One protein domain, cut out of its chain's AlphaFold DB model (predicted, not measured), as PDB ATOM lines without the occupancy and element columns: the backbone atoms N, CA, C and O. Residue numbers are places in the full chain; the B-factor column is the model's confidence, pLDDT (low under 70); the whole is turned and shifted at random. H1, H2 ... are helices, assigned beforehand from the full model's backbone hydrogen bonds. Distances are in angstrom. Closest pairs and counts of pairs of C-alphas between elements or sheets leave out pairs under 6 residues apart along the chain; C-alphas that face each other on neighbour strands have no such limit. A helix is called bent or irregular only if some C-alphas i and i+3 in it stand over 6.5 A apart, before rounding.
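Overview. This is residues 2 to 197 of the 858 residues of an uncharacterized protein of Gonium pectorale (UniProt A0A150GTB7). Four helices or arms, H2, H7, H8a and H10, stand side by side as an up-and-down bundle, each running against the one before it in the chain; the ring is only loosely closed where H10 meets H2. The long H11 runs along the outside and packs on H8b, the second arm of the bent H8, while H3 to H6 and the unnamed residues 39 to 60 gather at one end of the bundle. The printed part has 196 residues with eleven named helices, H1 to H11 in order, and no named strand: all helix. It is compact, with a radius of gyration of the C-alphas of 17.6 A and spans of 49 by 39 by 24 A.

Arrangement. Start at H1, residues 2 to 6, close to but not clearly touching H2, residues 10 to 27 (C-alphas of Phe 5 and Gln 13, 6.7 A). H3, residues 30 to 33, touches H5, residues 61 to 70 (Pro 31 and Lys 64, 6.6 A); H4, residues 35 to 38, touches no helix. Residue 27 of H2 only just touches H6, residues 72 to 79, with 3 pairs within 8 A (Ile 27 and Ala 72, 6.7 A). H7, residues 84 to 105, touches H2 with residues 93 to 103 (Ile 19 and Leu 100, 6.8 A), a shallow tilt of 21 degrees, opposite ways. H8, residues 108 to 134, was assigned as one helix by its hydrogen bonds but is bent: C-alphas 124 and 127 are 7.1 A apart, and arms H8a, to 124, and H8b, from 127, stand at 55 degrees. H7 and H8a form a hairpin (Gly 92 and Val 123, 5.2 A) at a shallow 8 degrees. H9, residues 142 to 149, touches H7 (Asp 86 and Ala 144, 6.1 A). H10, residues 153 to 162, touches H8a (Arg 124 and Asp 157, 6.3 A). H11, residues 169 to 190, touches H8b (Cys 128 and Cys 182, 6.1 A). Every O i to N i+4 pair is within hydrogen-bond range in H2, H5, H6, H8b, H9, H10 and H11; H7 has 15 of 18, H8a 11 of 13, and H1 0 of 1 but 2 of 2 O i to N i+3 pairs.

Along the chain. Find C-alpha 2 at (3.207, -21.183, 44.849), where H1 begins. H2 is 25.4 A long, H7 30.6 A, H8a 22.2 A. H11 runs 30.9 A to C-alpha 190 at (-34.159, -27.502, 17.726).

Size, cuts and confidence. The C-alphas of Cys 7 and Pro 194 are farthest apart, 55.2 A. The printed part has no cut; H4 to H5 is a long link. Look for pLDDT under 70 in residues 2 to 7, 147 to 152, 154 to 155 and 194 to 197.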
ATOM      1  N   GLN A   2       2.332 -20.054  44.476       41.12
ATOM      2  CA  GLN A   2       3.207 -21.183  44.849       41.12
ATOM      3  C   GLN A   2       3.145 -21.584  46.339       41.12
ATOM      4  O   GLN A   2       3.171 -22.780  46.618       41.12
ATOM      5  N   ALA A   3       2.978 -20.625  47.257       43.62
ATOM      6  CA  ALA A   3       2.769 -20.887  48.685       43.62
ATOM      7  C   ALA A   3       1.423 -21.584  48.984       43.62
ATOM      8  O   ALA A   3       1.364 -22.484  49.815       43.62
ATOM      9  N   LEU A   4       0.360 -21.258  48.234       51.88
ATOM     10  CA  LEU A   4      -0.962 -21.891  48.373       51.88
ATOM     11  C   LEU A   4      -0.961 -23.366  47.938       51.88
ATOM     12  O   LEU A   4      -1.740 -24.158  48.464       51.88
ATOM     13  N   PHE A   5      -0.078 -23.752  47.009       56.59
ATOM     14  CA  PHE A   5       0.061 -25.141  46.556       56.59
ATOM     15  C   PHE A   5       0.842 -26.032  47.537       56.59
ATOM     16  O   PHE A   5       0.634 -27.243  47.541       56.59
ATOM     17  N   ALA A   6       1.742 -25.469  48.351       55.97
ATOM     18  CA  ALA A   6       2.660 -26.244  49.192       55.97
ATOM     19  C   ALA A   6       2.002 -26.832  50.456       55.97
ATOM     20  O   ALA A   6       2.416 -27.889  50.922       55.97
ATOM     21  N   CYS A   7       0.950 -26.198  50.980       48.62
ATOM     22  CA  CYS A   7       0.285 -26.612  52.222       48.62
ATOM     23  C   CYS A   7      -0.838 -27.646  52.035       48.62
ATOM     24  O   CYS A   7      -1.665 -27.808  52.928       48.62
ATOM     25  N   ARG A   8      -0.935 -28.310  50.876       72.44
ATOM     26  CA  ARG A   8      -2.138 -29.081  50.523       72.44
ATOM     27  C   ARG A   8      -1.877 -30.523  50.183       72.44
ATOM     28  O   ARG A   8      -0.807 -30.878  49.695       72.44
ATOM     29  N   SER A   9      -2.902 -31.336  50.412       80.88
ATOM     30  CA  SER A   9      -2.890 -32.742  50.050       80.88
ATOM     31  C   SER A   9      -2.588 -32.914  48.547       80.88
ATOM     32  O   SER A   9      -3.044 -32.127  47.711       80.88
ATOM     33  N   PRO A  10      -1.813 -33.944  48.163       74.56
ATOM     34  CA  PRO A  10      -1.466 -34.203  46.762       74.56
ATOM     35  C   PRO A  10      -2.694 -34.509  45.889       74.56
ATOM     36  O   PRO A  10      -2.664 -34.316  44.677       74.56
ATOM     37  N   GLU A  11      -3.781 -34.969  46.506       73.75
ATOM     38  CA  GLU A  11      -5.101 -35.128  45.886       73.75
ATOM     39  C   GLU A  11      -5.659 -33.778  45.418       73.75
ATOM     40  O   GLU A  11      -6.077 -33.637  44.270       73.75
ATOM     41  N   ARG A  12      -5.566 -32.751  46.265       80.25
ATOM     42  CA  ARG A  12      -6.003 -31.392  45.943       80.25
ATOM     43  C   ARG A  12      -5.106 -30.710  44.915       80.25
ATOM     44  O   ARG A  12      -5.592 -29.935  44.104       80.25
ATOM     45  N   GLN A  13      -3.808 -31.016  44.906       80.94
ATOM     46  CA  GLN A  13      -2.897 -30.531  43.860       80.94
ATOM     47  C   GLN A  13      -3.248 -31.103  42.482       80.94
ATOM     48  O   GLN A  13      -3.227 -30.361  41.501       80.94
ATOM     49  N   ALA A  14      -3.588 -32.394  42.410       77.38
ATOM     50  CA  ALA A  14      -4.031 -33.021  41.169       77.38
ATOM     51  C   ALA A  14      -5.348 -32.405  40.670       77.38
ATOM     52  O   ALA A  14      -5.454 -32.078  39.492       77.38
ATOM     53  N   ASP A  15      -6.303 -32.169  41.574       81.00
ATOM     54  CA  ASP A  15      -7.579 -31.542  41.222       81.00
ATOM     55  C   ASP A  15      -7.395 -30.085  40.765       81.00
ATOM     56  O   ASP A  15      -7.918 -29.685  39.732       81.00
ATOM     57  N   LEU A  16      -6.547 -29.303  41.442       85.06
ATOM     58  CA  LEU A  16      -6.193 -27.944  41.009       85.06
ATOM     59  C   LEU A  16      -5.515 -27.920  39.631       85.06
ATOM     60  O   LEU A  16      -5.815 -27.044  38.817       85.06
ATOM     61  N   ALA A  17      -4.610 -28.865  39.357       81.31
ATOM     62  CA  ALA A  17      -3.978 -28.991  38.047       81.31
ATOM     63  C   ALA A  17      -5.019 -29.307  36.967       81.31
ATOM     64  O   ALA A  17      -5.002 -28.697  35.900       81.31
ATOM     65  N   PHE A  18      -5.966 -30.197  37.262       80.12
ATOM     66  CA  PHE A  18      -7.015 -30.558  36.321       80.12
ATOM     67  C   PHE A  18      -8.007 -29.413  36.083       80.12
ATOM     68  O   PHE A  18      -8.287 -29.092  34.932       80.12
ATOM     69  N   ILE A  19      -8.473 -28.736  37.139       83.31
ATOM     70  CA  ILE A  19      -9.303 -27.522  37.033       83.31
ATOM     71  C   ILE A  19      -8.602 -26.481  36.152       83.31
ATOM     72  O   ILE A  19      -9.228 -25.879  35.284       83.31
ATOM     73  N   SER A  20      -7.286 -26.312  36.321       82.38
ATOM     74  CA  SER A  20      -6.492 -25.394  35.495       82.38
ATOM     75  C   SER A  20      -6.469 -25.819  34.025       82.38
ATOM     76  O   SER A  20      -6.637 -24.974  33.152       82.38
ATOM     77  N   ILE A  21      -6.317 -27.118  33.738       80.75
ATOM     78  CA  ILE A  21      -6.377 -27.657  32.370       80.75
ATOM     79  C   ILE A  21      -7.757 -27.416  31.753       80.75
ATOM     80  O   ILE A  21      -7.834 -26.936  30.627       80.75
ATOM     81  N   VAL A  22      -8.843 -27.693  32.479       78.31
ATOM     82  CA  VAL A  22     -10.206 -27.471  31.970       78.31
ATOM     83  C   VAL A  22     -10.457 -25.988  31.708       78.31
ATOM     84  O   VAL A  22     -11.001 -25.642  30.663       78.31
ATOM     85  N   MET A  23      -9.994 -25.099  32.590       81.12
ATOM     86  CA  MET A  23     -10.067 -23.655  32.358       81.12
ATOM     87  C   MET A  23      -9.258 -23.228  31.131       81.12
ATOM     88  O   MET A  23      -9.747 -22.433  30.337       81.12
ATOM     89  N   ILE A  24      -8.053 -23.774  30.935       81.44
ATOM     90  CA  ILE A  24      -7.235 -23.534  29.738       81.44
ATOM     91  C   ILE A  24      -7.978 -23.992  28.479       81.44
ATOM     92  O   ILE A  24      -8.019 -23.253  27.501       81.44
ATOM     93  N   VAL A  25      -8.603 -25.172  28.502       78.94
ATOM     94  CA  VAL A  25      -9.410 -25.675  27.380       78.94
ATOM     95  C   VAL A  25     -10.604 -24.758  27.117       78.94
ATOM     96  O   VAL A  25     -10.822 -24.387  25.967       78.94
ATOM     97  N   GLY A  26     -11.325 -24.332  28.159       78.19
ATOM     98  CA  GLY A  26     -12.438 -23.385  28.043       78.19
ATOM     99  C   GLY A  26     -12.006 -22.037  27.462       78.19
ATOM    100  O   GLY A  26     -12.649 -21.505  26.563       78.19
ATOM    101  N   ILE A  27     -10.854 -21.525  27.890       82.12
ATOM    102  CA  ILE A  27     -10.219 -20.328  27.330       82.12
ATOM    103  C   ILE A  27      -9.866 -20.550  25.847       82.12
ATOM    104  O   ILE A  27     -10.133 -19.691  25.011       82.12
ATOM    105  N   CYS A  28      -9.347 -21.723  25.483       81.62
ATOM    106  CA  CYS A  28      -9.030 -22.096  24.102       81.62
ATOM    107  C   CYS A  28     -10.258 -22.290  23.192       81.62
ATOM    108  O   CYS A  28     -10.069 -22.465  21.988       81.62
ATOM    109  N   ILE A  29     -11.494 -22.228  23.709       85.19
ATOM    110  CA  ILE A  29     -12.720 -22.143  22.891       85.19
ATOM    111  C   ILE A  29     -12.914 -20.717  22.346       85.19
ATOM    112  O   ILE A  29     -13.537 -20.537  21.301       85.19
ATOM    113  N   TYR A  30     -12.308 -19.699  22.969       89.88
ATOM    114  CA  TYR A  30     -12.442 -18.297  22.562       89.88
ATOM    115  C   TYR A  30     -12.161 -18.024  21.068       89.88
ATOM    116  O   TYR A  30     -12.925 -17.277  20.464       89.88
ATOM    117  N   PRO A  31     -11.154 -18.631  20.403       89.38
ATOM    118  CA  PRO A  31     -10.965 -18.488  18.959       89.38
ATOM    119  C   PRO A  31     -12.164 -18.925  18.109       89.38
ATOM    120  O   PRO A  31     -12.348 -18.376  17.027       89.38
ATOM    121  N   GLN A  32     -12.962 -19.892  18.576       85.50
ATOM    122  CA  GLN A  32     -14.195 -20.299  17.898       85.50
ATOM    123  C   GLN A  32     -15.299 -19.255  18.104       85.50
ATOM    124  O   GLN A  32     -15.979 -18.904  17.147       85.50
ATOM    125  N   LEU A  33     -15.408 -18.681  19.309       88.62
ATOM    126  CA  LEU A  33     -16.329 -17.569  19.599       88.62
ATOM    127  C   LEU A  33     -15.968 -16.289  18.833       88.62
ATOM    128  O   LEU A  33     -16.843 -15.515  18.461       88.62
ATOM    129  N   ALA A  34     -14.675 -16.065  18.590       91.25
ATOM    130  CA  ALA A  34     -14.164 -14.915  17.852       91.25
ATOM    131  C   ALA A  34     -14.223 -15.095  16.327       91.25
ATOM    132  O   ALA A  34     -14.001 -14.130  15.596       91.25
ATOM    133  N   LYS A  35     -14.505 -16.305  15.824       89.25
ATOM    134  CA  LYS A  35     -14.549 -16.578  14.382       89.25
ATOM    135  C   LYS A  35     -15.622 -15.742  13.658       89.25
ATOM    136  O   LYS A  35     -15.234 -15.070  12.706       89.25
ATOM    137  N   PRO A  36     -16.890 -15.673  14.120       87.50
ATOM    138  CA  PRO A  36     -17.902 -14.838  13.471       87.50
ATOM    139  C   PRO A  36     -17.502 -13.357  13.453       87.50
ATOM    140  O   PRO A  36     -17.631 -12.700  12.429       87.50
ATOM    141  N   PHE A  37     -16.890 -12.848  14.530       91.94
ATOM    142  CA  PHE A  37     -16.349 -11.482  14.554       91.94
ATOM    143  C   PHE A  37     -15.279 -11.246  13.483       91.94
ATOM    144  O   PHE A  37     -15.325 -10.245  12.775       91.94
ATOM    145  N   CYS A  38     -14.332 -12.173  13.335       92.38
ATOM    146  CA  CYS A  38     -13.300 -12.081  12.304       92.38
ATOM    147  C   CYS A  38     -13.864 -12.130  10.875       92.38
ATOM    148  O   CYS A  38     -13.191 -11.688   9.947       92.38
ATOM    149  N   GLU A  39     -15.067 -12.676  10.708       89.06
ATOM    150  CA  GLU A  39     -15.791 -12.788   9.441       89.06
ATOM    151  C   GLU A  39     -16.819 -11.654   9.247       89.06
ATOM    152  O   GLU A  39     -17.494 -11.618   8.222       89.06
ATOM    153  N   GLY A  40     -16.938 -10.718  10.200       90.12
ATOM    154  CA  GLY A  40     -17.928  -9.635  10.162       90.12
ATOM    155  C   GLY A  40     -19.374 -10.098  10.382       90.12
ATOM    156  O   GLY A  40     -20.308  -9.382  10.036       90.12
ATOM    157  N   GLN A  41     -19.567 -11.294  10.938       86.62
ATOM    158  CA  GLN A  41     -20.872 -11.885  11.223       86.62
ATOM    159  C   GLN A  41     -21.369 -11.527  12.635       86.62
ATOM    160  O   GLN A  41     -20.557 -11.225  13.520       86.62
ATOM    161  N   PRO A  42     -22.694 -11.603  12.886       85.06
ATOM    162  CA  PRO A  42     -23.254 -11.474  14.228       85.06
ATOM    163  C   PRO A  42     -22.572 -12.427  15.217       85.06
ATOM    164  O   PRO A  42     -22.356 -13.603  14.924       85.06
ATOM    165  N   HIS A  43     -22.225 -11.919  16.398       89.69
ATOM    166  CA  HIS A  43     -21.499 -12.670  17.420       89.69
ATOM    167  C   HIS A  43     -21.994 -12.327  18.826       89.69
ATOM    168  O   HIS A  43     -22.439 -11.213  19.090       89.69
ATOM    169  N   SER A  44     -21.828 -13.259  19.762       88.06
ATOM    170  CA  SER A  44     -22.282 -13.088  21.152       88.06
ATOM    171  C   SER A  44     -21.248 -12.455  22.080       88.06
ATOM    172  O   SER A  44     -21.539 -12.209  23.250       88.06
ATOM    173  N   LEU A  45     -20.027 -12.215  21.593       91.19
ATOM    174  CA  LEU A  45     -19.001 -11.524  22.367       91.19
ATOM    175  C   LEU A  45     -19.364 -10.036  22.549       91.19
ATOM    176  O   LEU A  45     -19.905  -9.423  21.623       91.19
ATOM    177  N   PRO A  46     -19.058  -9.429  23.711       91.62
ATOM    178  CA  PRO A  46     -19.435  -8.048  23.993       91.62
ATOM    179  C   PRO A  46     -18.730  -7.067  23.047       91.62
ATOM    180  O   PRO A  46     -17.509  -7.099  22.902       91.62
ATOM    181  N   LEU A  47     -19.478  -6.118  22.471       89.94
ATOM    182  CA  LEU A  47     -18.945  -5.083  21.562       89.94
ATOM    183  C   LEU A  47     -17.843  -4.219  22.207       89.94
ATOM    184  O   LEU A  47     -16.964  -3.676  21.534       89.94
ATOM    185  N   SER A  48     -17.859  -4.104  23.536       92.38
ATOM    186  CA  SER A  48     -16.840  -3.405  24.321       92.38
ATOM    187  C   SER A  48     -15.581  -4.241  24.600       92.38
ATOM    188  O   SER A  48     -14.707  -3.779  25.337       92.38
ATOM    189  N   SER A  49     -15.481  -5.467  24.077       92.69
ATOM    190  CA  SER A  49     -14.346  -6.362  24.318       92.69
ATOM    191  C   SER A  49     -13.034  -5.733  23.841       92.69
ATOM    192  O   SER A  49     -12.804  -5.500  22.652       92.69
ATOM    193  N   ARG A  50     -12.114  -5.496  24.784       91.38
ATOM    194  CA  ARG A  50     -10.732  -5.086  24.471       91.38
ATOM    195  C   ARG A  50      -9.939  -6.225  23.826       91.38
ATOM    196  O   ARG A  50      -9.022  -5.976  23.043       91.38
ATOM    197  N   VAL A  51     -10.300  -7.466  24.157       93.88
ATOM    198  CA  VAL A  51      -9.688  -8.695  23.643       93.88
ATOM    199  C   VAL A  51      -9.958  -8.781  22.139       93.88
ATOM    200  O   VAL A  51      -9.017  -8.825  21.352       93.88
ATOM    201  N   MET A  52     -11.215  -8.666  21.710       93.94
ATOM    202  CA  MET A  52     -11.592  -8.752  20.294       93.94
ATOM    203  C   MET A  52     -10.880  -7.738  19.403       93.94
ATOM    204  O   MET A  52     -10.358  -8.121  18.360       93.94
ATOM    205  N   ARG A  53     -10.768  -6.472  19.835       92.94
ATOM    206  CA  ARG A  53     -10.121  -5.401  19.046       92.94
ATOM    207  C   ARG A  53      -8.682  -5.706  18.638       92.94
ATOM    208  O   ARG A  53      -8.174  -5.118  17.695       92.94
ATOM    209  N   SER A  54      -8.013  -6.589  19.371       95.12
ATOM    210  CA  SER A  54      -6.621  -6.960  19.120       95.12
ATOM    211  C   SER A  54      -6.445  -8.458  18.860       95.12
ATOM    212  O   SER A  54      -5.315  -8.953  18.887       95.12
ATOM    213  N   PHE A  55      -7.546  -9.183  18.631       96.31
ATOM    214  CA  PHE A  55      -7.528 -10.614  18.360       96.31
ATOM    215  C   PHE A  55      -6.909 -10.882  16.975       96.31
ATOM    216  O   PHE A  55      -7.313 -10.259  15.992       96.31
ATOM    217  N   PRO A  56      -5.932 -11.802  16.847       95.69
ATOM    218  CA  PRO A  56      -5.229 -12.031  15.590       95.69
ATOM    219  C   PRO A  56      -6.079 -12.878  14.630       95.69
ATOM    220  O   PRO A  56      -5.831 -14.072  14.454       95.69
ATOM    221  N   CYS A  57      -7.075 -12.264  13.982       95.56
ATOM    222  CA  CYS A  57      -8.006 -12.944  13.073       95.56
ATOM    223  C   CYS A  57      -7.306 -13.722  11.947       95.56
ATOM    224  O   CYS A  57      -7.697 -14.853  11.649       95.56
ATOM    225  N   GLN A  58      -6.210 -13.181  11.406       94.75
ATOM    226  CA  GLN A  58      -5.393 -13.822  10.366       94.75
ATOM    227  C   GLN A  58      -4.251 -14.702  10.914       94.75
ATOM    228  O   GLN A  58      -3.448 -15.236  10.155       94.75
ATOM    229  N   GLY A  59      -4.139 -14.859  12.236       90.38
ATOM    230  CA  GLY A  59      -3.115 -15.703  12.849       90.38
ATOM    231  C   GLY A  59      -3.372 -17.199  12.644       90.38
ATOM    232  O   GLY A  59      -4.522 -17.642  12.571       90.38
ATOM    233  N   SER A  60      -2.296 -17.990  12.635       89.62
ATOM    234  CA  SER A  60      -2.386 -19.452  12.726       89.62
ATOM    235  C   SER A  60      -3.115 -19.884  14.007       89.62
ATOM    236  O   SER A  60      -3.189 -19.127  14.981       89.62
ATOM    237  N   ALA A  61      -3.630 -21.117  14.042       80.25
ATOM    238  CA  ALA A  61      -4.305 -21.657  15.227       80.25
ATOM    239  C   ALA A  61      -3.417 -21.588  16.485       80.25
ATOM    240  O   ALA A  61      -3.891 -21.206  17.552       80.25
ATOM    241  N   LEU A  62      -2.113 -21.858  16.338       82.88
ATOM    242  CA  LEU A  62      -1.135 -21.752  17.421       82.88
ATOM    243  C   LEU A  62      -0.984 -20.305  17.915       82.88
ATOM    244  O   LEU A  62      -1.003 -20.059  19.117       82.88
ATOM    245  N   ARG A  63      -0.896 -19.332  16.996       90.50
ATOM    246  CA  ARG A  63      -0.793 -17.907  17.346       90.50
ATOM    247  C   ARG A  63      -2.052 -17.413  18.056       90.50
ATOM    248  O   ARG A  63      -1.942 -16.678  19.032       90.50
ATOM    249  N   LYS A  64      -3.234 -17.838  17.596       91.31
ATOM    250  CA  LYS A  64      -4.518 -17.550  18.253       91.31
ATOM    251  C   LYS A  64      -4.550 -18.138  19.663       91.31
ATOM    252  O   LYS A  64      -4.855 -17.411  20.601       91.31
ATOM    253  N   ALA A  65      -4.165 -19.402  19.834       84.44
ATOM    254  CA  ALA A  65      -4.113 -20.050  21.145       84.44
ATOM    255  C   ALA A  65      -3.126 -19.353  22.100       84.44
ATOM    256  O   ALA A  65      -3.505 -18.986  23.209       84.44
ATOM    257  N   ALA A  66      -1.892 -19.092  21.661       88.25
ATOM    258  CA  ALA A  66      -0.879 -18.409  22.470       88.25
ATOM    259  C   ALA A  66      -1.315 -16.992  22.880       88.25
ATOM    260  O   ALA A  66      -1.136 -16.587  24.029       88.25
ATOM    261  N   TRP A  67      -1.935 -16.251  21.958       94.25
ATOM    262  CA  TRP A  67      -2.481 -14.921  22.229       94.25
ATOM    263  C   TRP A  67      -3.623 -14.965  23.252       94.25
ATOM    264  O   TRP A  67      -3.698 -14.120  24.140       94.25
ATOM    265  N   VAL A  68      -4.505 -15.964  23.158       91.69
ATOM    266  CA  VAL A  68      -5.627 -16.124  24.091       91.69
ATOM    267  C   VAL A  68      -5.106 -16.468  25.488       91.69
ATOM    268  O   VAL A  68      -5.556 -15.882  26.472       91.69
ATOM    269  N   LEU A  69      -4.111 -17.354  25.584       88.56
ATOM    270  CA  LEU A  69      -3.504 -17.740  26.859       88.56
ATOM    271  C   LEU A  69      -2.779 -16.576  27.542       88.56
ATOM    272  O   LEU A  69      -2.924 -16.400  28.751       88.56
ATOM    273  N   SER A  70      -2.064 -15.734  26.788       93.25
ATOM    274  CA  SER A  70      -1.388 -14.556  27.354       93.25
ATOM    275  C   SER A  70      -2.360 -13.483  27.859       93.25
ATOM    276  O   SER A  70      -1.975 -12.620  28.647       93.25
ATOM    277  N   ARG A  71      -3.636 -13.552  27.453       94.75
ATOM    278  CA  ARG A  71      -4.709 -12.635  27.869       94.75
ATOM    279  C   ARG A  71      -5.846 -13.323  28.611       94.75
ATOM    280  O   ARG A  71      -6.936 -12.760  28.702       94.75
ATOM    281  N   ALA A  72      -5.576 -14.488  29.199       90.50
ATOM    282  CA  ALA A  72      -6.563 -15.303  29.900       90.50
ATOM    283  C   ALA A  72      -7.493 -14.509  30.847       90.50
ATOM    284  O   ALA A  72      -8.701 -14.685  30.727       90.50
ATOM    285  N   PRO A  73      -7.024 -13.588  31.720       91.31
ATOM    286  CA  PRO A  73      -7.925 -12.850  32.615       91.31
ATOM    287  C   PRO A  73      -8.972 -12.008  31.875       91.31
ATOM    288  O   PRO A  73     -10.132 -11.960  32.275       91.31
ATOM    289  N   TRP A  74      -8.571 -11.370  30.775       93.88
ATOM    290  CA  TRP A  74      -9.463 -10.549  29.955       93.88
ATOM    291  C   TRP A  74     -10.429 -11.413  29.147       93.88
ATOM    292  O   TRP A  74     -11.606 -11.087  29.050       93.88
ATOM    293  N   VAL A  75      -9.944 -12.544  28.627       91.81
ATOM    294  CA  VAL A  75     -10.774 -13.543  27.942       91.81
ATOM    295  C   VAL A  75     -11.857 -14.078  28.880       91.81
ATOM    296  O   VAL A  75     -13.020 -14.118  28.500       91.81
ATOM    297  N   LEU A  76     -11.503 -14.428  30.121       88.94
ATOM    298  CA  LEU A  76     -12.463 -14.885  31.131       88.94
ATOM    299  C   LEU A  76     -13.525 -13.814  31.429       88.94
ATOM    300  O   LEU A  76     -14.705 -14.138  31.545       88.94
ATOM    301  N   ALA A  77     -13.119 -12.543  31.512       91.75
ATOM    302  CA  ALA A  77     -14.042 -11.432  31.726       91.75
ATOM    303  C   ALA A  77     -15.011 -11.229  30.548       91.75
ATOM    304  O   ALA A  77     -16.179 -10.922  30.778       91.75
ATOM    305  N   ASP A  78     -14.553 -11.415  29.307       92.94
ATOM    306  CA  ASP A  78     -15.411 -11.332  28.120       92.94
ATOM    307  C   ASP A  78     -16.344 -12.542  27.996       92.94
ATOM    308  O   ASP A  78     -17.518 -12.369  27.680       92.94
ATOM    309  N   VAL A  79     -15.867 -13.752  28.318       88.31
ATOM    310  CA  VAL A  79     -16.701 -14.969  28.359       88.31
ATOM    311  C   VAL A  79     -17.798 -14.848  29.424       88.31
ATOM    312  O   VAL A  79     -18.933 -15.254  29.196       88.31
ATOM    313  N   GLY A  80     -17.504 -14.219  30.565       87.50
ATOM    314  CA  GLY A  80     -18.509 -13.908  31.587       87.50
ATOM    315  C   GLY A  80     -19.558 -12.872  31.154       87.50
ATOM    316  O   GLY A  80     -20.568 -12.720  31.832       87.50
ATOM    317  N   LYS A  81     -19.330 -12.166  30.040       90.81
ATOM    318  CA  LYS A  81     -20.220 -11.144  29.464       90.81
ATOM    319  C   LYS A  81     -20.808 -11.566  28.116       90.81
ATOM    320  O   LYS A  81     -21.237 -10.708  27.344       90.81
ATOM    321  N   LEU A  82     -20.790 -12.863  27.810       89.31
ATOM    322  CA  LEU A  82     -21.437 -13.384  26.610       89.31
ATOM    323  C   LEU A  82     -22.929 -13.037  26.618       89.31
ATOM    324  O   LEU A  82     -23.579 -13.050  27.664       89.31
ATOM    325  N   GLY A  83     -23.461 -12.724  25.437       88.06
ATOM    326  CA  GLY A  83     -24.894 -12.512  25.252       88.06
ATOM    327  C   GLY A  83     -25.718 -13.741  25.653       88.06
ATOM    328  O   GLY A  83     -25.191 -14.844  25.788       88.06
ATOM    329  N   ILE A  84     -27.035 -13.562  25.799       87.50
ATOM    330  CA  ILE A  84     -27.964 -14.615  26.251       87.50
ATOM    331  C   ILE A  84     -27.824 -15.906  25.428       87.50
ATOM    332  O   ILE A  84     -27.876 -16.983  26.002       87.50
ATOM    333  N   ALA A  85     -27.558 -15.827  24.122       84.00
ATOM    334  CA  ALA A  85     -27.381 -17.014  23.279       84.00
ATOM    335  C   ALA A  85     -26.214 -17.930  23.702       84.00
ATOM    336  O   ALA A  85     -26.227 -19.119  23.397       84.00
ATOM    337  N   ASP A  86     -25.227 -17.393  24.425       86.75
ATOM    338  CA  ASP A  86     -24.021 -18.099  24.863       86.75
ATOM    339  C   ASP A  86     -23.764 -17.997  26.374       86.75
ATOM    340  O   ASP A  86     -22.714 -18.426  26.862       86.75
ATOM    341  N   ALA A  87     -24.712 -17.465  27.153       88.62
ATOM    342  CA  ALA A  87     -24.503 -17.243  28.584       88.62
ATOM    343  C   ALA A  87     -24.273 -18.554  29.359       88.62
ATOM    344  O   ALA A  87     -23.589 -18.539  30.380       88.62
ATOM    345  N   GLY A  88     -24.728 -19.703  28.840       88.88
ATOM    346  CA  GLY A  88     -24.392 -21.026  29.374       88.88
ATOM    347  C   GLY A  88     -22.880 -21.280  29.480       88.88
ATOM    348  O   GLY A  88     -22.427 -21.830  30.481       88.88
ATOM    349  N   LEU A  89     -22.077 -20.806  28.515       88.38
ATOM    350  CA  LEU A  89     -20.607 -20.893  28.577       88.38
ATOM    351  C   LEU A  89     -20.035 -20.020  29.695       88.38
ATOM    352  O   LEU A  89     -19.148 -20.462  30.428       88.38
ATOM    353  N   GLY A  90     -20.577 -18.812  29.862       89.75
ATOM    354  CA  GLY A  90     -20.228 -17.917  30.965       89.75
ATOM    355  C   GLY A  90     -20.572 -18.513  32.332       89.75
ATOM    356  O   GLY A  90     -19.735 -18.501  33.234       89.75
ATOM    357  N   ILE A  91     -21.762 -19.108  32.474       91.62
ATOM    358  CA  ILE A  91     -22.214 -19.789  33.697       91.62
ATOM    359  C   ILE A  91     -21.311 -20.985  34.006       91.62
ATOM    360  O   ILE A  91     -20.816 -21.105  35.127       91.62
ATOM    361  N   GLY A  92     -21.039 -21.844  33.021       90.69
ATOM    362  CA  GLY A  92     -20.162 -22.999  33.205       90.69
ATOM    363  C   GLY A  92     -18.754 -22.590  33.644       90.69
ATOM    364  O   GLY A  92     -18.185 -23.179  34.566       90.69
ATOM    365  N   LEU A  93     -18.212 -21.522  33.056       89.62
ATOM    366  CA  LEU A  93     -16.933 -20.951  33.462       89.62
ATOM    367  C   LEU A  93     -16.977 -20.360  34.881       89.62
ATOM    368  O   LEU A  93     -16.044 -20.562  35.657       89.62
ATOM    369  N   ALA A  94     -18.059 -19.668  35.247       90.81
ATOM    370  CA  ALA A  94     -18.251 -19.139  36.594       90.81
ATOM    371  C   ALA A  94     -18.302 -20.261  37.642       90.81
ATOM    372  O   ALA A  94     -17.688 -20.131  38.700       90.81
ATOM    373  N   ILE A  95     -18.944 -21.395  37.335       93.62
ATOM    374  CA  ILE A  95     -18.951 -22.586  38.199       93.62
ATOM    375  C   ILE A  95     -17.533 -23.156  38.347       93.62
ATOM    376  O   ILE A  95     -17.126 -23.499  39.459       93.62
ATOM    377  N   TRP A  96     -16.738 -23.206  37.273       91.81
ATOM    378  CA  TRP A  96     -15.331 -23.623  37.350       91.81
ATOM    379  C   TRP A  96     -14.472 -22.683  38.195       91.81
ATOM    380  O   TRP A  96     -13.657 -23.151  38.991       91.81
ATOM    381  N   LEU A  97     -14.669 -21.370  38.072       90.69
ATOM    382  CA  LEU A  97     -13.990 -20.373  38.901       90.69
ATOM    383  C   LEU A  97     -14.410 -20.482  40.368       90.69
ATOM    384  O   LEU A  97     -13.553 -20.466  41.251       90.69
ATOM    385  N   ALA A  98     -15.704 -20.668  40.635       93.38
ATOM    386  CA  ALA A  98     -16.222 -20.926  41.973       93.38
ATOM    387  C   ALA A  98     -15.627 -22.214  42.547       93.38
ATOM    388  O   ALA A  98     -15.223 -22.248  43.710       93.38
ATOM    389  N   ARG A  99     -15.480 -23.255  41.723       93.12
ATOM    390  CA  ARG A  99     -14.827 -24.498  42.122       93.12
ATOM    391  C   ARG A  99     -13.356 -24.296  42.415       93.12
ATOM    392  O   ARG A  99     -12.904 -24.793  43.436       93.12
ATOM    393  N   LEU A 100     -12.622 -23.549  41.595       91.69
ATOM    394  CA  LEU A 100     -11.234 -23.191  41.873       91.69
ATOM    395  C   LEU A 100     -11.124 -22.412  43.192       91.69
ATOM    396  O   LEU A 100     -10.269 -22.722  44.014       91.69
ATOM    397  N   ALA A 101     -12.015 -21.451  43.436       92.38
ATOM    398  CA  ALA A 101     -12.056 -20.688  44.680       92.38
ATOM    399  C   ALA A 101     -12.376 -21.581  45.890       92.38
ATOM    400  O   ALA A 101     -11.660 -21.537  46.886       92.38
ATOM    401  N   CYS A 102     -13.364 -22.472  45.802       94.06
ATOM    402  CA  CYS A 102     -13.679 -23.447  46.852       94.06
ATOM    403  C   CYS A 102     -12.519 -24.422  47.076       94.06
ATOM    404  O   CYS A 102     -12.109 -24.689  48.210       94.06
ATOM    405  N   ALA A 103     -11.916 -24.877  45.978       90.00
ATOM    406  CA  ALA A 103     -10.701 -25.659  45.979       90.00
ATOM    407  C   ALA A 103      -9.562 -24.881  46.613       90.00
ATOM    408  O   ALA A 103      -8.651 -25.547  47.055       90.00
ATOM    409  N   LEU A 104      -9.597 -23.546  46.717       90.25
ATOM    410  CA  LEU A 104      -8.632 -22.678  47.395       90.25
ATOM    411  C   LEU A 104      -9.024 -22.249  48.818       90.25
ATOM    412  O   LEU A 104      -8.132 -21.889  49.576       90.25
ATOM    413  N   LEU A 105     -10.287 -22.301  49.217       93.44
ATOM    414  CA  LEU A 105     -10.722 -21.693  50.479       93.44
ATOM    415  C   LEU A 105     -11.249 -22.711  51.492       93.44
ATOM    416  O   LEU A 105     -11.089 -22.513  52.692       93.44
ATOM    417  N   LEU A 106     -11.842 -23.816  51.037       92.75
ATOM    418  CA  LEU A 106     -12.541 -24.742  51.931       92.75
ATOM    419  C   LEU A 106     -11.604 -25.775  52.585       92.75
ATOM    420  O   LEU A 106     -10.556 -26.108  52.022       92.75
ATOM    421  N   PRO A 107     -11.964 -26.344  53.745       91.56
ATOM    422  CA  PRO A 107     -11.295 -27.527  54.282       91.56
ATOM    423  C   PRO A 107     -11.378 -28.712  53.308       91.56
ATOM    424  O   PRO A 107     -12.389 -28.881  52.628       91.56
ATOM    425  N   ASP A 108     -10.337 -29.553  53.272       86.75
ATOM    426  CA  ASP A 108     -10.259 -30.732  52.392       86.75
ATOM    427  C   ASP A 108     -11.531 -31.606  52.408       86.75
ATOM    428  O   ASP A 108     -12.077 -31.801  51.326       86.75
ATOM    429  N   PRO A 109     -12.070 -32.065  53.559       89.38
ATOM    430  CA  PRO A 109     -13.239 -32.953  53.558       89.38
ATOM    431  C   PRO A 109     -14.497 -32.283  52.992       89.38
ATOM    432  O   PRO A 109     -15.224 -32.887  52.211       89.38
ATOM    433  N   LEU A 110     -14.731 -31.008  53.319       92.19
ATOM    434  CA  LEU A 110     -15.879 -30.270  52.788       92.19
ATOM    435  C   LEU A 110     -15.759 -30.077  51.271       92.19
ATOM    436  O   LEU A 110     -16.739 -30.203  50.536       92.19
ATOM    437  N   TYR A 111     -14.547 -29.784  50.797       91.69
ATOM    438  CA  TYR A 111     -14.290 -29.632  49.376       91.69
ATOM    439  C   TYR A 111     -14.448 -30.957  48.623       91.69
ATOM    440  O   TYR A 111     -15.206 -31.006  47.661       91.69
ATOM    441  N   THR A 112     -13.761 -32.026  49.036       86.19
ATOM    442  CA  THR A 112     -13.724 -33.285  48.274       86.19
ATOM    443  C   THR A 112     -15.034 -34.054  48.323       86.19
ATOM    444  O   THR A 112     -15.403 -34.657  47.318       86.19
ATOM    445  N   ASP A 113     -15.728 -34.035  49.463       86.81
ATOM    446  CA  ASP A 113     -16.878 -34.915  49.683       86.81
ATOM    447  C   ASP A 113     -18.210 -34.245  49.314       86.81
ATOM    448  O   ASP A 113     -19.169 -34.945  48.996       86.81
ATOM    449  N   VAL A 114     -18.274 -32.906  49.308       90.62
ATOM    450  CA  VAL A 114     -19.524 -32.161  49.069       90.62
ATOM    451  C   VAL A 114     -19.394 -31.188  47.902       90.62
ATOM    452  O   VAL A 114     -20.092 -31.320  46.897       90.62
ATOM    453  N   VAL A 115     -18.493 -30.208  48.009       93.31
ATOM    454  CA  VAL A 115     -18.490 -29.060  47.089       93.31
ATOM    455  C   VAL A 115     -17.957 -29.417  45.704       93.31
ATOM    456  O   VAL A 115     -18.534 -28.990  44.708       93.31
ATOM    457  N   ALA A 116     -16.893 -30.216  45.610       90.88
ATOM    458  CA  ALA A 116     -16.353 -30.645  44.326       90.88
ATOM    459  C   ALA A 116     -17.376 -31.482  43.538       90.88
ATOM    460  O   ALA A 116     -17.666 -31.081  42.415       90.88
ATOM    461  N   PRO A 117     -18.001 -32.549  44.087       90.12
ATOM    462  CA  PRO A 117     -19.082 -33.260  43.403       90.12
ATOM    463  C   PRO A 117     -20.234 -32.348  42.979       90.12
ATOM    464  O   PRO A 117     -20.639 -32.389  41.818       90.12
ATOM    465  N   LEU A 118     -20.719 -31.487  43.880       93.00
ATOM    466  CA  LEU A 118     -21.826 -30.577  43.587       93.00
ATOM    467  C   LEU A 118     -21.505 -29.661  42.399       93.00
ATOM    468  O   LEU A 118     -22.290 -29.581  41.459       93.00
ATOM    469  N   LEU A 119     -20.340 -29.008  42.410       94.25
ATOM    470  CA  LEU A 119     -19.931 -28.098  41.338       94.25
ATOM    471  C   LEU A 119     -19.591 -28.842  40.040       94.25
ATOM    472  O   LEU A 119     -19.856 -28.313  38.963       94.25
ATOM    473  N   THR A 120     -19.066 -30.072  40.115       91.62
ATOM    474  CA  THR A 120     -18.889 -30.954  38.949       91.62
ATOM    475  C   THR A 120     -20.228 -31.215  38.269       91.62
ATOM    476  O   THR A 120     -20.366 -30.958  37.078       91.62
ATOM    477  N   TYR A 121     -21.242 -31.691  38.993       92.38
ATOM    478  CA  TYR A 121     -22.540 -31.956  38.370       92.38
ATOM    479  C   TYR A 121     -23.259 -30.663  37.979       92.38
ATOM    480  O   TYR A 121     -23.932 -30.644  36.952       92.38
ATOM    481  N   ALA A 122     -23.083 -29.569  38.722       93.06
ATOM    482  CA  ALA A 122     -23.619 -28.271  38.325       93.06
ATOM    483  C   ALA A 122     -23.071 -27.848  36.957       93.06
ATOM    484  O   ALA A 122     -23.859 -27.512  36.077       93.06
ATOM    485  N   VAL A 123     -21.754 -27.934  36.726       91.38
ATOM    486  CA  VAL A 123     -21.181 -27.548  35.428       91.38
ATOM    487  C   VAL A 123     -21.539 -28.523  34.306       91.38
ATOM    488  O   VAL A 123     -21.803 -28.081  33.194       91.38
ATOM    489  N   ARG A 124     -21.627 -29.831  34.586       89.50
ATOM    490  CA  ARG A 124     -22.050 -30.832  33.587       89.50
ATOM    491  C   ARG A 124     -23.493 -30.618  33.134       89.50
ATOM    492  O   ARG A 124     -23.802 -30.783  31.964       89.50
ATOM    493  N   ASN A 125     -24.378 -30.218  34.048       90.50
ATOM    494  CA  ASN A 125     -25.792 -30.000  33.735       90.50
ATOM    495  C   ASN A 125     -26.109 -28.566  33.283       90.50
ATOM    496  O   ASN A 125     -27.172 -28.355  32.700       90.50
ATOM    497  N   CYS A 126     -25.236 -27.581  33.546       92.19
ATOM    498  CA  CYS A 126     -25.569 -26.168  33.334       92.19
ATOM    499  C   CYS A 126     -25.947 -25.858  31.885       92.19
ATOM    500  O   CYS A 126     -26.890 -25.113  31.665       92.19
ATOM    501  N   PHE A 127     -25.281 -26.472  30.910       88.31
ATOM    502  CA  PHE A 127     -25.538 -26.242  29.491       88.31
ATOM    503  C   PHE A 127     -26.917 -26.740  29.059       88.31
ATOM    504  O   PHE A 127     -27.687 -25.998  28.449       88.31
ATOM    505  N   CYS A 128     -27.255 -27.975  29.428       88.94
ATOM    506  CA  CYS A 128     -28.562 -28.560  29.151       88.94
ATOM    507  C   CYS A 128     -29.680 -27.787  29.852       88.94
ATOM    508  O   CYS A 128     -30.658 -27.401  29.214       88.94
ATOM    509  N   LEU A 129     -29.509 -27.501  31.147       92.38
ATOM    510  CA  LEU A 129     -30.478 -26.739  31.936       92.38
ATOM    511  C   LEU A 129     -30.672 -25.321  31.399       92.38
ATOM    512  O   LEU A 129     -31.799 -24.842  31.357       92.38
ATOM    513  N   PHE A 130     -29.595 -24.667  30.964       93.31
ATOM    514  CA  PHE A 130     -29.645 -23.324  30.399       93.31
ATOM    515  C   PHE A 130     -30.500 -23.275  29.132       93.31
ATOM    516  O   PHE A 130     -31.397 -22.443  29.026       93.31
ATOM    517  N   HIS A 131     -30.287 -24.203  28.199       89.62
ATOM    518  CA  HIS A 131     -31.102 -24.273  26.986       89.62
ATOM    519  C   HIS A 131     -32.546 -24.691  27.258       89.62
ATOM    520  O   HIS A 131     -33.456 -24.158  26.630       89.62
ATOM    521  N   ILE A 132     -32.775 -25.596  28.213       93.12
ATOM    522  CA  ILE A 132     -34.135 -25.952  28.635       93.12
ATOM    523  C   ILE A 132     -34.853 -24.731  29.217       93.12
ATOM    524  O   ILE A 132     -36.015 -24.495  28.898       93.12
ATOM    525  N   TRP A 133     -34.154 -23.934  30.027       94.62
ATOM    526  CA  TRP A 133     -34.691 -22.724  30.644       94.62
ATOM    527  C   TRP A 133     -35.032 -21.633  29.622       94.62
ATOM    528  O   TRP A 133     -36.069 -20.989  29.750       94.62
ATOM    529  N   LEU A 134     -34.207 -21.458  28.584       92.12
ATOM    530  CA  LEU A 134     -34.502 -20.531  27.484       92.12
ATOM    531  C   LEU A 134     -35.697 -20.970  26.622       92.12
ATOM    532  O   LEU A 134     -36.294 -20.147  25.929       92.12
ATOM    533  N   GLY A 135     -36.067 -22.249  26.692       93.38
ATOM    534  CA  GLY A 135     -37.241 -22.797  26.031       93.38
ATOM    535  C   GLY A 135     -37.058 -23.059  24.529       93.38
ATOM    536  O   GLY A 135     -36.025 -22.740  23.938       93.38
ATOM    537  N   PRO A 136     -38.080 -23.639  23.877       90.88
ATOM    538  CA  PRO A 136     -38.006 -24.104  22.486       90.88
ATOM    539  C   PRO A 136     -37.905 -22.981  21.441       90.88
ATOM    540  O   PRO A 136     -37.495 -23.228  20.309       90.88
ATOM    541  N   GLN A 137     -38.299 -21.756  21.798       87.25
ATOM    542  CA  GLN A 137     -38.261 -20.603  20.890       87.25
ATOM    543  C   GLN A 137     -36.858 -20.007  20.751       87.25
ATOM    544  O   GLN A 137     -36.591 -19.273  19.802       87.25
ATOM    545  N   HIS A 138     -35.961 -20.303  21.690       87.69
ATOM    546  CA  HIS A 138     -34.606 -19.790  21.643       87.69
ATOM    547  C   HIS A 138     -33.796 -20.481  20.545       87.69
ATOM    548  O   HIS A 138     -33.792 -21.703  20.443       87.69
ATOM    549  N   VAL A 139     -33.071 -19.703  19.744       83.38
ATOM    550  CA  VAL A 139     -32.137 -20.239  18.751       83.38
ATOM    551  C   VAL A 139     -30.749 -20.326  19.390       83.38
ATOM    552  O   VAL A 139     -30.175 -19.278  19.701       83.38
ATOM    553  N   PRO A 140     -30.197 -21.536  19.613       83.06
ATOM    554  CA  PRO A 140     -28.869 -21.674  20.186       83.06
ATOM    555  C   PRO A 140     -27.843 -21.104  19.208       83.06
ATOM    556  O   PRO A 140     -27.942 -21.301  17.995       83.06
ATOM    557  N   SER A 141     -26.829 -20.414  19.727       81.56
ATOM    558  CA  SER A 141     -25.733 -19.943  18.883       81.56
ATOM    559  C   SER A 141     -24.993 -21.137  18.240       81.56
ATOM    560  O   SER A 141     -24.980 -22.239  18.806       81.56
ATOM    561  N   PRO A 142     -24.268 -20.945  17.123       75.88
ATOM    562  CA  PRO A 142     -23.400 -21.984  16.567       75.88
ATOM    563  C   PRO A 142     -22.365 -22.505  17.573       75.88
ATOM    564  O   PRO A 142     -22.010 -23.684  17.554       75.88
ATOM    565  N   ALA A 143     -21.892 -21.641  18.476       75.31
ATOM    566  CA  ALA A 143     -20.971 -22.033  19.529       75.31
ATOM    567  C   ALA A 143     -21.657 -22.913  20.575       75.31
ATOM    568  O   ALA A 143     -21.088 -23.933  20.947       75.31
ATOM    569  N   ALA A 144     -22.882 -22.579  20.977       80.19
ATOM    570  CA  ALA A 144     -23.686 -23.378  21.887       80.19
ATOM    571  C   ALA A 144     -24.028 -24.750  21.283       80.19
ATOM    572  O   ALA A 144     -23.899 -25.767  21.959       80.19
ATOM    573  N   VAL A 145     -24.363 -24.817  19.991       77.81
ATOM    574  CA  VAL A 145     -24.531 -26.093  19.273       77.81
ATOM    575  C   VAL A 145     -23.221 -26.884  19.286       77.81
ATOM    576  O   VAL A 145     -23.207 -28.068  19.622       77.81
ATOM    577  N   PHE A 146     -22.094 -26.232  18.994       72.25
ATOM    578  CA  PHE A 146     -20.782 -26.873  18.986       72.25
ATOM    579  C   PHE A 146     -20.337 -27.360  20.377       72.25
ATOM    580  O   PHE A 146     -19.777 -28.449  20.500       72.25
ATOM    581  N   THR A 147     -20.584 -26.616  21.449       69.81
ATOM    582  CA  THR A 147     -20.158 -27.021  22.796       69.81
ATOM    583  C   THR A 147     -21.137 -27.975  23.466       69.81
ATOM    584  O   THR A 147     -20.685 -28.873  24.173       69.81
ATOM    585  N   ASN A 148     -22.444 -27.825  23.226       67.31
ATOM    586  CA  ASN A 148     -23.490 -28.506  24.001       67.31
ATOM    587  C   ASN A 148     -24.114 -29.680  23.246       67.31
ATOM    588  O   ASN A 148     -24.426 -30.696  23.856       67.31
ATOM    589  N   LEU A 149     -24.271 -29.561  21.925       65.06
ATOM    590  CA  LEU A 149     -24.928 -30.573  21.087       65.06
ATOM    591  C   LEU A 149     -23.943 -31.364  20.215       65.06
ATOM    592  O   LEU A 149     -24.349 -32.297  19.524       65.06
ATOM    593  N   SER A 150     -22.651 -31.017  20.235       63.59
ATOM    594  CA  SER A 150     -21.645 -31.620  19.356       63.59
ATOM    595  C   SER A 150     -20.538 -32.398  20.091       63.59
ATOM    596  O   SER A 150     -20.573 -32.631  21.300       63.59
ATOM    597  N   LEU A 151     -19.539 -32.841  19.319       58.34
ATOM    598  CA  LEU A 151     -18.464 -33.766  19.687       58.34
ATOM    599  C   LEU A 151     -17.581 -33.320  20.863       58.34
ATOM    600  O   LEU A 151     -16.835 -34.152  21.374       58.34
ATOM    601  N   LEU A 152     -17.617 -32.050  21.279       62.50
ATOM    602  CA  LEU A 152     -16.823 -31.543  22.405       62.50
ATOM    603  C   LEU A 152     -17.476 -31.753  23.769       62.50
ATOM    604  O   LEU A 152     -16.740 -31.846  24.753       62.50
ATOM    605  N   HIS A 153     -18.805 -31.899  23.831       70.50
ATOM    606  CA  HIS A 153     -19.501 -32.138  25.093       70.50
ATOM    607  C   HIS A 153     -18.995 -33.424  25.752       70.50
ATOM    608  O   HIS A 153     -18.657 -33.419  26.925       70.50
ATOM    609  N   ILE A 154     -18.868 -34.521  24.997       67.62
ATOM    610  CA  ILE A 154     -18.488 -35.833  25.551       67.62
ATOM    611  C   ILE A 154     -17.058 -35.834  26.130       67.62
ATOM    612  O   ILE A 154     -16.897 -36.230  27.283       67.62
ATOM    613  N   PRO A 155     -16.002 -35.394  25.410       63.06
ATOM    614  CA  PRO A 155     -14.662 -35.292  25.982       63.06
ATOM    615  C   PRO A 155     -14.605 -34.347  27.178       63.06
ATOM    616  O   PRO A 155     -13.952 -34.678  28.165       63.06
ATOM    617  N   LEU A 156     -15.289 -33.197  27.105       70.75
ATOM    618  CA  LEU A 156     -15.339 -32.256  28.215       70.75
ATOM    619  C   LEU A 156     -16.001 -32.912  29.427       70.75
ATOM    620  O   LEU A 156     -15.409 -32.889  30.496       70.75
ATOM    621  N   ASP A 157     -17.149 -33.564  29.248       77.81
ATOM    622  CA  ASP A 157     -17.907 -34.260  30.290       77.81
ATOM    623  C   ASP A 157     -17.099 -35.386  30.944       77.81
ATOM    624  O   ASP A 157     -17.057 -35.490  32.170       77.81
ATOM    625  N   ILE A 158     -16.363 -36.174  30.152       73.50
ATOM    626  CA  ILE A 158     -15.424 -37.181  30.664       73.50
ATOM    627  C   ILE A 158     -14.331 -36.502  31.487       73.50
ATOM    628  O   ILE A 158     -14.066 -36.917  32.614       73.50
ATOM    629  N   CYS A 159     -13.707 -35.442  30.965       73.06
ATOM    630  CA  CYS A 159     -12.693 -34.699  31.703       73.06
ATOM    631  C   CYS A 159     -13.258 -34.152  33.021       73.06
ATOM    632  O   CYS A 159     -12.653 -34.343  34.073       73.06
ATOM    633  N   VAL A 160     -14.440 -33.537  32.992       79.75
ATOM    634  CA  VAL A 160     -15.127 -33.028  34.179       79.75
ATOM    635  C   VAL A 160     -15.392 -34.166  35.168       79.75
ATOM    636  O   VAL A 160     -15.077 -34.029  36.346       79.75
ATOM    637  N   SER A 161     -15.871 -35.319  34.709       79.81
ATOM    638  CA  SER A 161     -16.117 -36.499  35.549       79.81
ATOM    639  C   SER A 161     -14.848 -36.992  36.246       79.81
ATOM    640  O   SER A 161     -14.878 -37.323  37.429       79.81
ATOM    641  N   LEU A 162     -13.707 -36.975  35.547       76.56
ATOM    642  CA  LEU A 162     -12.411 -37.394  36.095       76.56
ATOM    643  C   LEU A 162     -11.898 -36.478  37.218       76.56
ATOM    644  O   LEU A 162     -11.027 -36.889  37.985       76.56
ATOM    645  N   THR A 163     -12.437 -35.265  37.353       79.06
ATOM    646  CA  THR A 163     -12.123 -34.393  38.498       79.06
ATOM    647  C   THR A 163     -12.819 -34.818  39.787       79.06
ATOM    648  O   THR A 163     -12.408 -34.419  40.876       79.06
ATOM    649  N   CYS A 164     -13.878 -35.625  39.703       82.38
ATOM    650  CA  CYS A 164     -14.490 -36.219  40.879       82.38
ATOM    651  C   CYS A 164     -13.676 -37.440  41.298       82.38
ATOM    652  O   CYS A 164     -13.621 -38.444  40.599       82.38
ATOM    653  N   GLN A 165     -13.061 -37.380  42.478       72.81
ATOM    654  CA  GLN A 165     -12.248 -38.491  42.991       72.81
ATOM    655  C   GLN A 165     -13.087 -39.712  43.386       72.81
ATOM    656  O   GLN A 165     -12.567 -40.826  43.469       72.81
ATOM    657  N   ARG A 166     -14.378 -39.500  43.665       77.62
ATOM    658  CA  ARG A 166     -15.340 -40.529  44.072       77.62
ATOM    659  C   ARG A 166     -16.702 -40.251  43.436       77.62
ATOM    660  O   ARG A 166     -17.616 -39.824  44.140       77.62
ATOM    661  N   PRO A 167     -16.848 -40.432  42.115       75.94
ATOM    662  CA  PRO A 167     -18.163 -40.343  41.511       75.94
ATOM    663  C   PRO A 167     -19.034 -41.443  42.124       75.94
ATOM    664  O   PRO A 167     -18.658 -42.618  42.145       75.94
ATOM    665  N   SER A 168     -20.181 -41.066  42.687       79.00
ATOM    666  CA  SER A 168     -21.178 -42.059  43.076       79.00
ATOM    667  C   SER A 168     -21.737 -42.661  41.795       79.00
ATOM    668  O   SER A 168     -22.263 -41.931  40.959       79.00
ATOM    669  N   MET A 169     -21.651 -43.984  41.639       74.62
ATOM    670  CA  MET A 169     -22.175 -44.668  40.448       74.62
ATOM    671  C   MET A 169     -23.663 -44.371  40.225       74.62
ATOM    672  O   MET A 169     -24.099 -44.256  39.085       74.62
ATOM    673  N   TRP A 170     -24.427 -44.187  41.307       76.62
ATOM    674  CA  TRP A 170     -25.830 -43.780  41.230       76.62
ATOM    675  C   TRP A 170     -26.004 -42.352  40.713       76.62
ATOM    676  O   TRP A 170     -26.890 -42.119  39.900       76.62
ATOM    677  N   LEU A 171     -25.152 -41.409  41.136       80.50
ATOM    678  CA  LEU A 171     -25.184 -40.036  40.617       80.50
ATOM    679  C   LEU A 171     -24.744 -39.979  39.152       80.50
ATOM    680  O   LEU A 171     -25.359 -39.258  38.378       80.50
ATOM    681  N   GLU A 172     -23.741 -40.763  38.750       83.75
ATOM    682  CA  GLU A 172     -23.344 -40.882  37.340       83.75
ATOM    683  C   GLU A 172     -24.464 -41.471  36.484       83.75
ATOM    684  O   GLU A 172     -24.763 -40.944  35.416       83.75
ATOM    685  N   ALA A 173     -25.128 -42.527  36.964       71.06
ATOM    686  CA  ALA A 173     -26.272 -43.112  36.273       71.06
ATOM    687  C   ALA A 173     -27.432 -42.110  36.164       71.06
ATOM    688  O   ALA A 173     -27.970 -41.914  35.076       71.06
ATOM    689  N   ALA A 174     -27.781 -41.430  37.262       77.62
ATOM    690  CA  ALA A 174     -28.833 -40.416  37.281       77.62
ATOM    691  C   ALA A 174     -28.507 -39.236  36.355       77.62
ATOM    692  O   ALA A 174     -29.363 -38.811  35.581       77.62
ATOM    693  N   HIS A 175     -27.265 -38.747  36.376       86.44
ATOM    694  CA  HIS A 175     -26.803 -37.706  35.465       86.44
ATOM    695  C   HIS A 175     -26.833 -38.175  34.008       86.44
ATOM    696  O   HIS A 175     -27.299 -37.433  33.153       86.44
ATOM    697  N   GLY A 176     -26.415 -39.408  33.714       77.62
ATOM    698  CA  GLY A 176     -26.489 -39.980  32.369       77.62
ATOM    699  C   GLY A 176     -27.924 -40.048  31.840       77.62
ATOM    700  O   GLY A 176     -28.178 -39.632  30.708       77.62
ATOM    701  N   VAL A 177     -28.877 -40.500  32.663       75.06
ATOM    702  CA  VAL A 177     -30.312 -40.515  32.323       75.06
ATOM    703  C   VAL A 177     -30.835 -39.097  32.109       75.06
ATOM    704  O   VAL A 177     -31.448 -38.820  31.079       75.06
ATOM    705  N   PHE A 178     -30.549 -38.184  33.040       85.56
ATOM    706  CA  PHE A 178     -30.966 -36.788  32.960       85.56
ATOM    707  C   PHE A 178     -30.412 -36.100  31.707       85.56
ATOM    708  O   PHE A 178     -31.165 -35.488  30.954       85.56
ATOM    709  N   ASN A 179     -29.115 -36.247  31.437       84.25
ATOM    710  CA  ASN A 179     -28.464 -35.638  30.286       84.25
ATOM    711  C   ASN A 179     -28.980 -36.224  28.964       84.25
ATOM    712  O   ASN A 179     -29.188 -35.491  27.999       84.25
ATOM    713  N   THR A 180     -29.260 -37.531  28.926       77.00
ATOM    714  CA  THR A 180     -29.890 -38.183  27.767       77.00
ATOM    715  C   THR A 180     -31.292 -37.627  27.524       77.00
ATOM    716  O   THR A 180     -31.612 -37.260  26.396       77.00
ATOM    717  N   ALA A 181     -32.111 -37.499  28.572       80.50
ATOM    718  CA  ALA A 181     -33.448 -36.920  28.470       80.50
ATOM    719  C   ALA A 181     -33.403 -35.456  28.001       80.50
ATOM    720  O   ALA A 181     -34.139 -35.084  27.088       80.50
ATOM    721  N   CYS A 182     -32.489 -34.649  28.555       86.38
ATOM    722  CA  CYS A 182     -32.263 -33.274  28.115       86.38
ATOM    723  C   CYS A 182     -31.837 -33.214  26.650       86.38
ATOM    724  O   CYS A 182     -32.369 -32.414  25.892       86.38
ATOM    725  N   THR A 183     -30.911 -34.079  26.234       81.38
ATOM    726  CA  THR A 183     -30.441 -34.137  24.847       81.38
ATOM    727  C   THR A 183     -31.587 -34.489  23.904       81.38
ATOM    728  O   THR A 183     -31.771 -33.803  22.908       81.38
ATOM    729  N   ILE A 184     -32.407 -35.496  24.226       78.44
ATOM    730  CA  ILE A 184     -33.585 -35.859  23.420       78.44
ATOM    731  C   ILE A 184     -34.558 -34.679  23.319       78.44
ATOM    732  O   ILE A 184     -35.018 -34.359  22.223       78.44
ATOM    733  N   LEU A 185     -34.838 -34.005  24.439       86.94
ATOM    734  CA  LEU A 185     -35.726 -32.846  24.477       86.94
ATOM    735  C   LEU A 185     -35.188 -31.693  23.620       86.94
ATOM    736  O   LEU A 185     -35.902 -31.198  22.751       86.94
ATOM    737  N   LEU A 186     -33.923 -31.311  23.801       85.88
ATOM    738  CA  LEU A 186     -33.280 -30.238  23.042       85.88
ATOM    739  C   LEU A 186     -33.180 -30.577  21.553       85.88
ATOM    740  O   LEU A 186     -33.482 -29.730  20.716       85.88
ATOM    741  N   CYS A 187     -32.842 -31.822  21.209       80.06
ATOM    742  CA  CYS A 187     -32.893 -32.296  19.831       80.06
ATOM    743  C   CYS A 187     -34.308 -32.167  19.262       80.06
ATOM    744  O   CYS A 187     -34.457 -31.705  18.136       80.06
ATOM    745  N   SER A 188     -35.355 -32.513  20.020       81.31
ATOM    746  CA  SER A 188     -36.747 -32.383  19.564       81.31
ATOM    747  C   SER A 188     -37.184 -30.929  19.355       81.31
ATOM    748  O   SER A 188     -37.954 -30.654  18.440       81.31
ATOM    749  N   TRP A 189     -36.686 -29.997  20.172       88.19
ATOM    750  CA  TRP A 189     -36.989 -28.571  20.045       88.19
ATOM    751  C   TRP A 189     -36.275 -27.956  18.849       88.19
ATOM    752  O   TRP A 189     -36.913 -27.338  18.001       88.19
ATOM    753  N   TYR A 190     -34.962 -28.160  18.751       82.75
ATOM    754  CA  TYR A 190     -34.159 -27.502  17.726       82.75
ATOM    755  C   TYR A 190     -34.297 -28.149  16.349       82.75
ATOM    756  O   TYR A 190     -34.288 -27.434  15.358       82.75
ATOM    757  N   SER A 191     -34.560 -29.460  16.267       72.75
ATOM    758  CA  SER A 191     -34.884 -30.105  14.980       72.75
ATOM    759  C   SER A 191     -36.184 -29.602  14.346       72.75
ATOM    760  O   SER A 191     -36.353 -29.753  13.141       72.75
ATOM    761  N   ARG A 192     -37.093 -29.016  15.138       72.19
ATOM    762  CA  ARG A 192     -38.381 -28.477  14.676       72.19
ATOM    763  C   ARG A 192     -38.359 -26.976  14.411       72.19
ATOM    764  O   ARG A 192     -39.354 -26.453  13.922       72.19
ATOM    765  N   ASN A 193     -37.291 -26.274  14.788       70.38
ATOM    766  CA  ASN A 193     -37.234 -24.824  14.677       70.38
ATOM    767  C   ASN A 193     -36.413 -24.426  13.435       70.38
ATOM    768  O   ASN A 193     -35.181 -24.420  13.513       70.38
ATOM    769  N   PRO A 194     -37.061 -24.062  12.311       60.06
ATOM    770  CA  PRO A 194     -36.371 -23.699  11.070       60.06
ATOM    771  C   PRO A 194     -35.496 -22.448  11.236       60.06
ATOM    772  O   PRO A 194     -34.487 -22.297  10.557       60.06
ATOM    773  N   ALA A 195     -35.807 -21.571  12.201       59.62
ATOM    774  CA  ALA A 195     -34.998 -20.382  12.477       59.62
ATOM    775  C   ALA A 195     -33.613 -20.714  13.047       59.62
ATOM    776  O   ALA A 195     -32.731 -19.856  13.060       59.62
ATOM    777  N   THR A 196     -33.404 -21.942  13.530       59.44
ATOM    778  CA  THR A 196     -32.080 -22.359  13.985       59.44
ATOM    779  C   THR A 196     -31.116 -22.582  12.827       59.44
ATOM    780  O   THR A 196     -29.912 -22.532  13.057       59.44
ATOM    781  N   GLY A 197     -31.606 -22.834  11.602       53.28
ATOM    782  CA  GLY A 197     -30.775 -23.264  10.468       53.28
ATOM    783  C   GLY A 197     -29.990 -24.554  10.744       53.28
ATOM    784  O   GLY A 197     -29.119 -24.940   9.969       53.28
TER     785      GLY A 197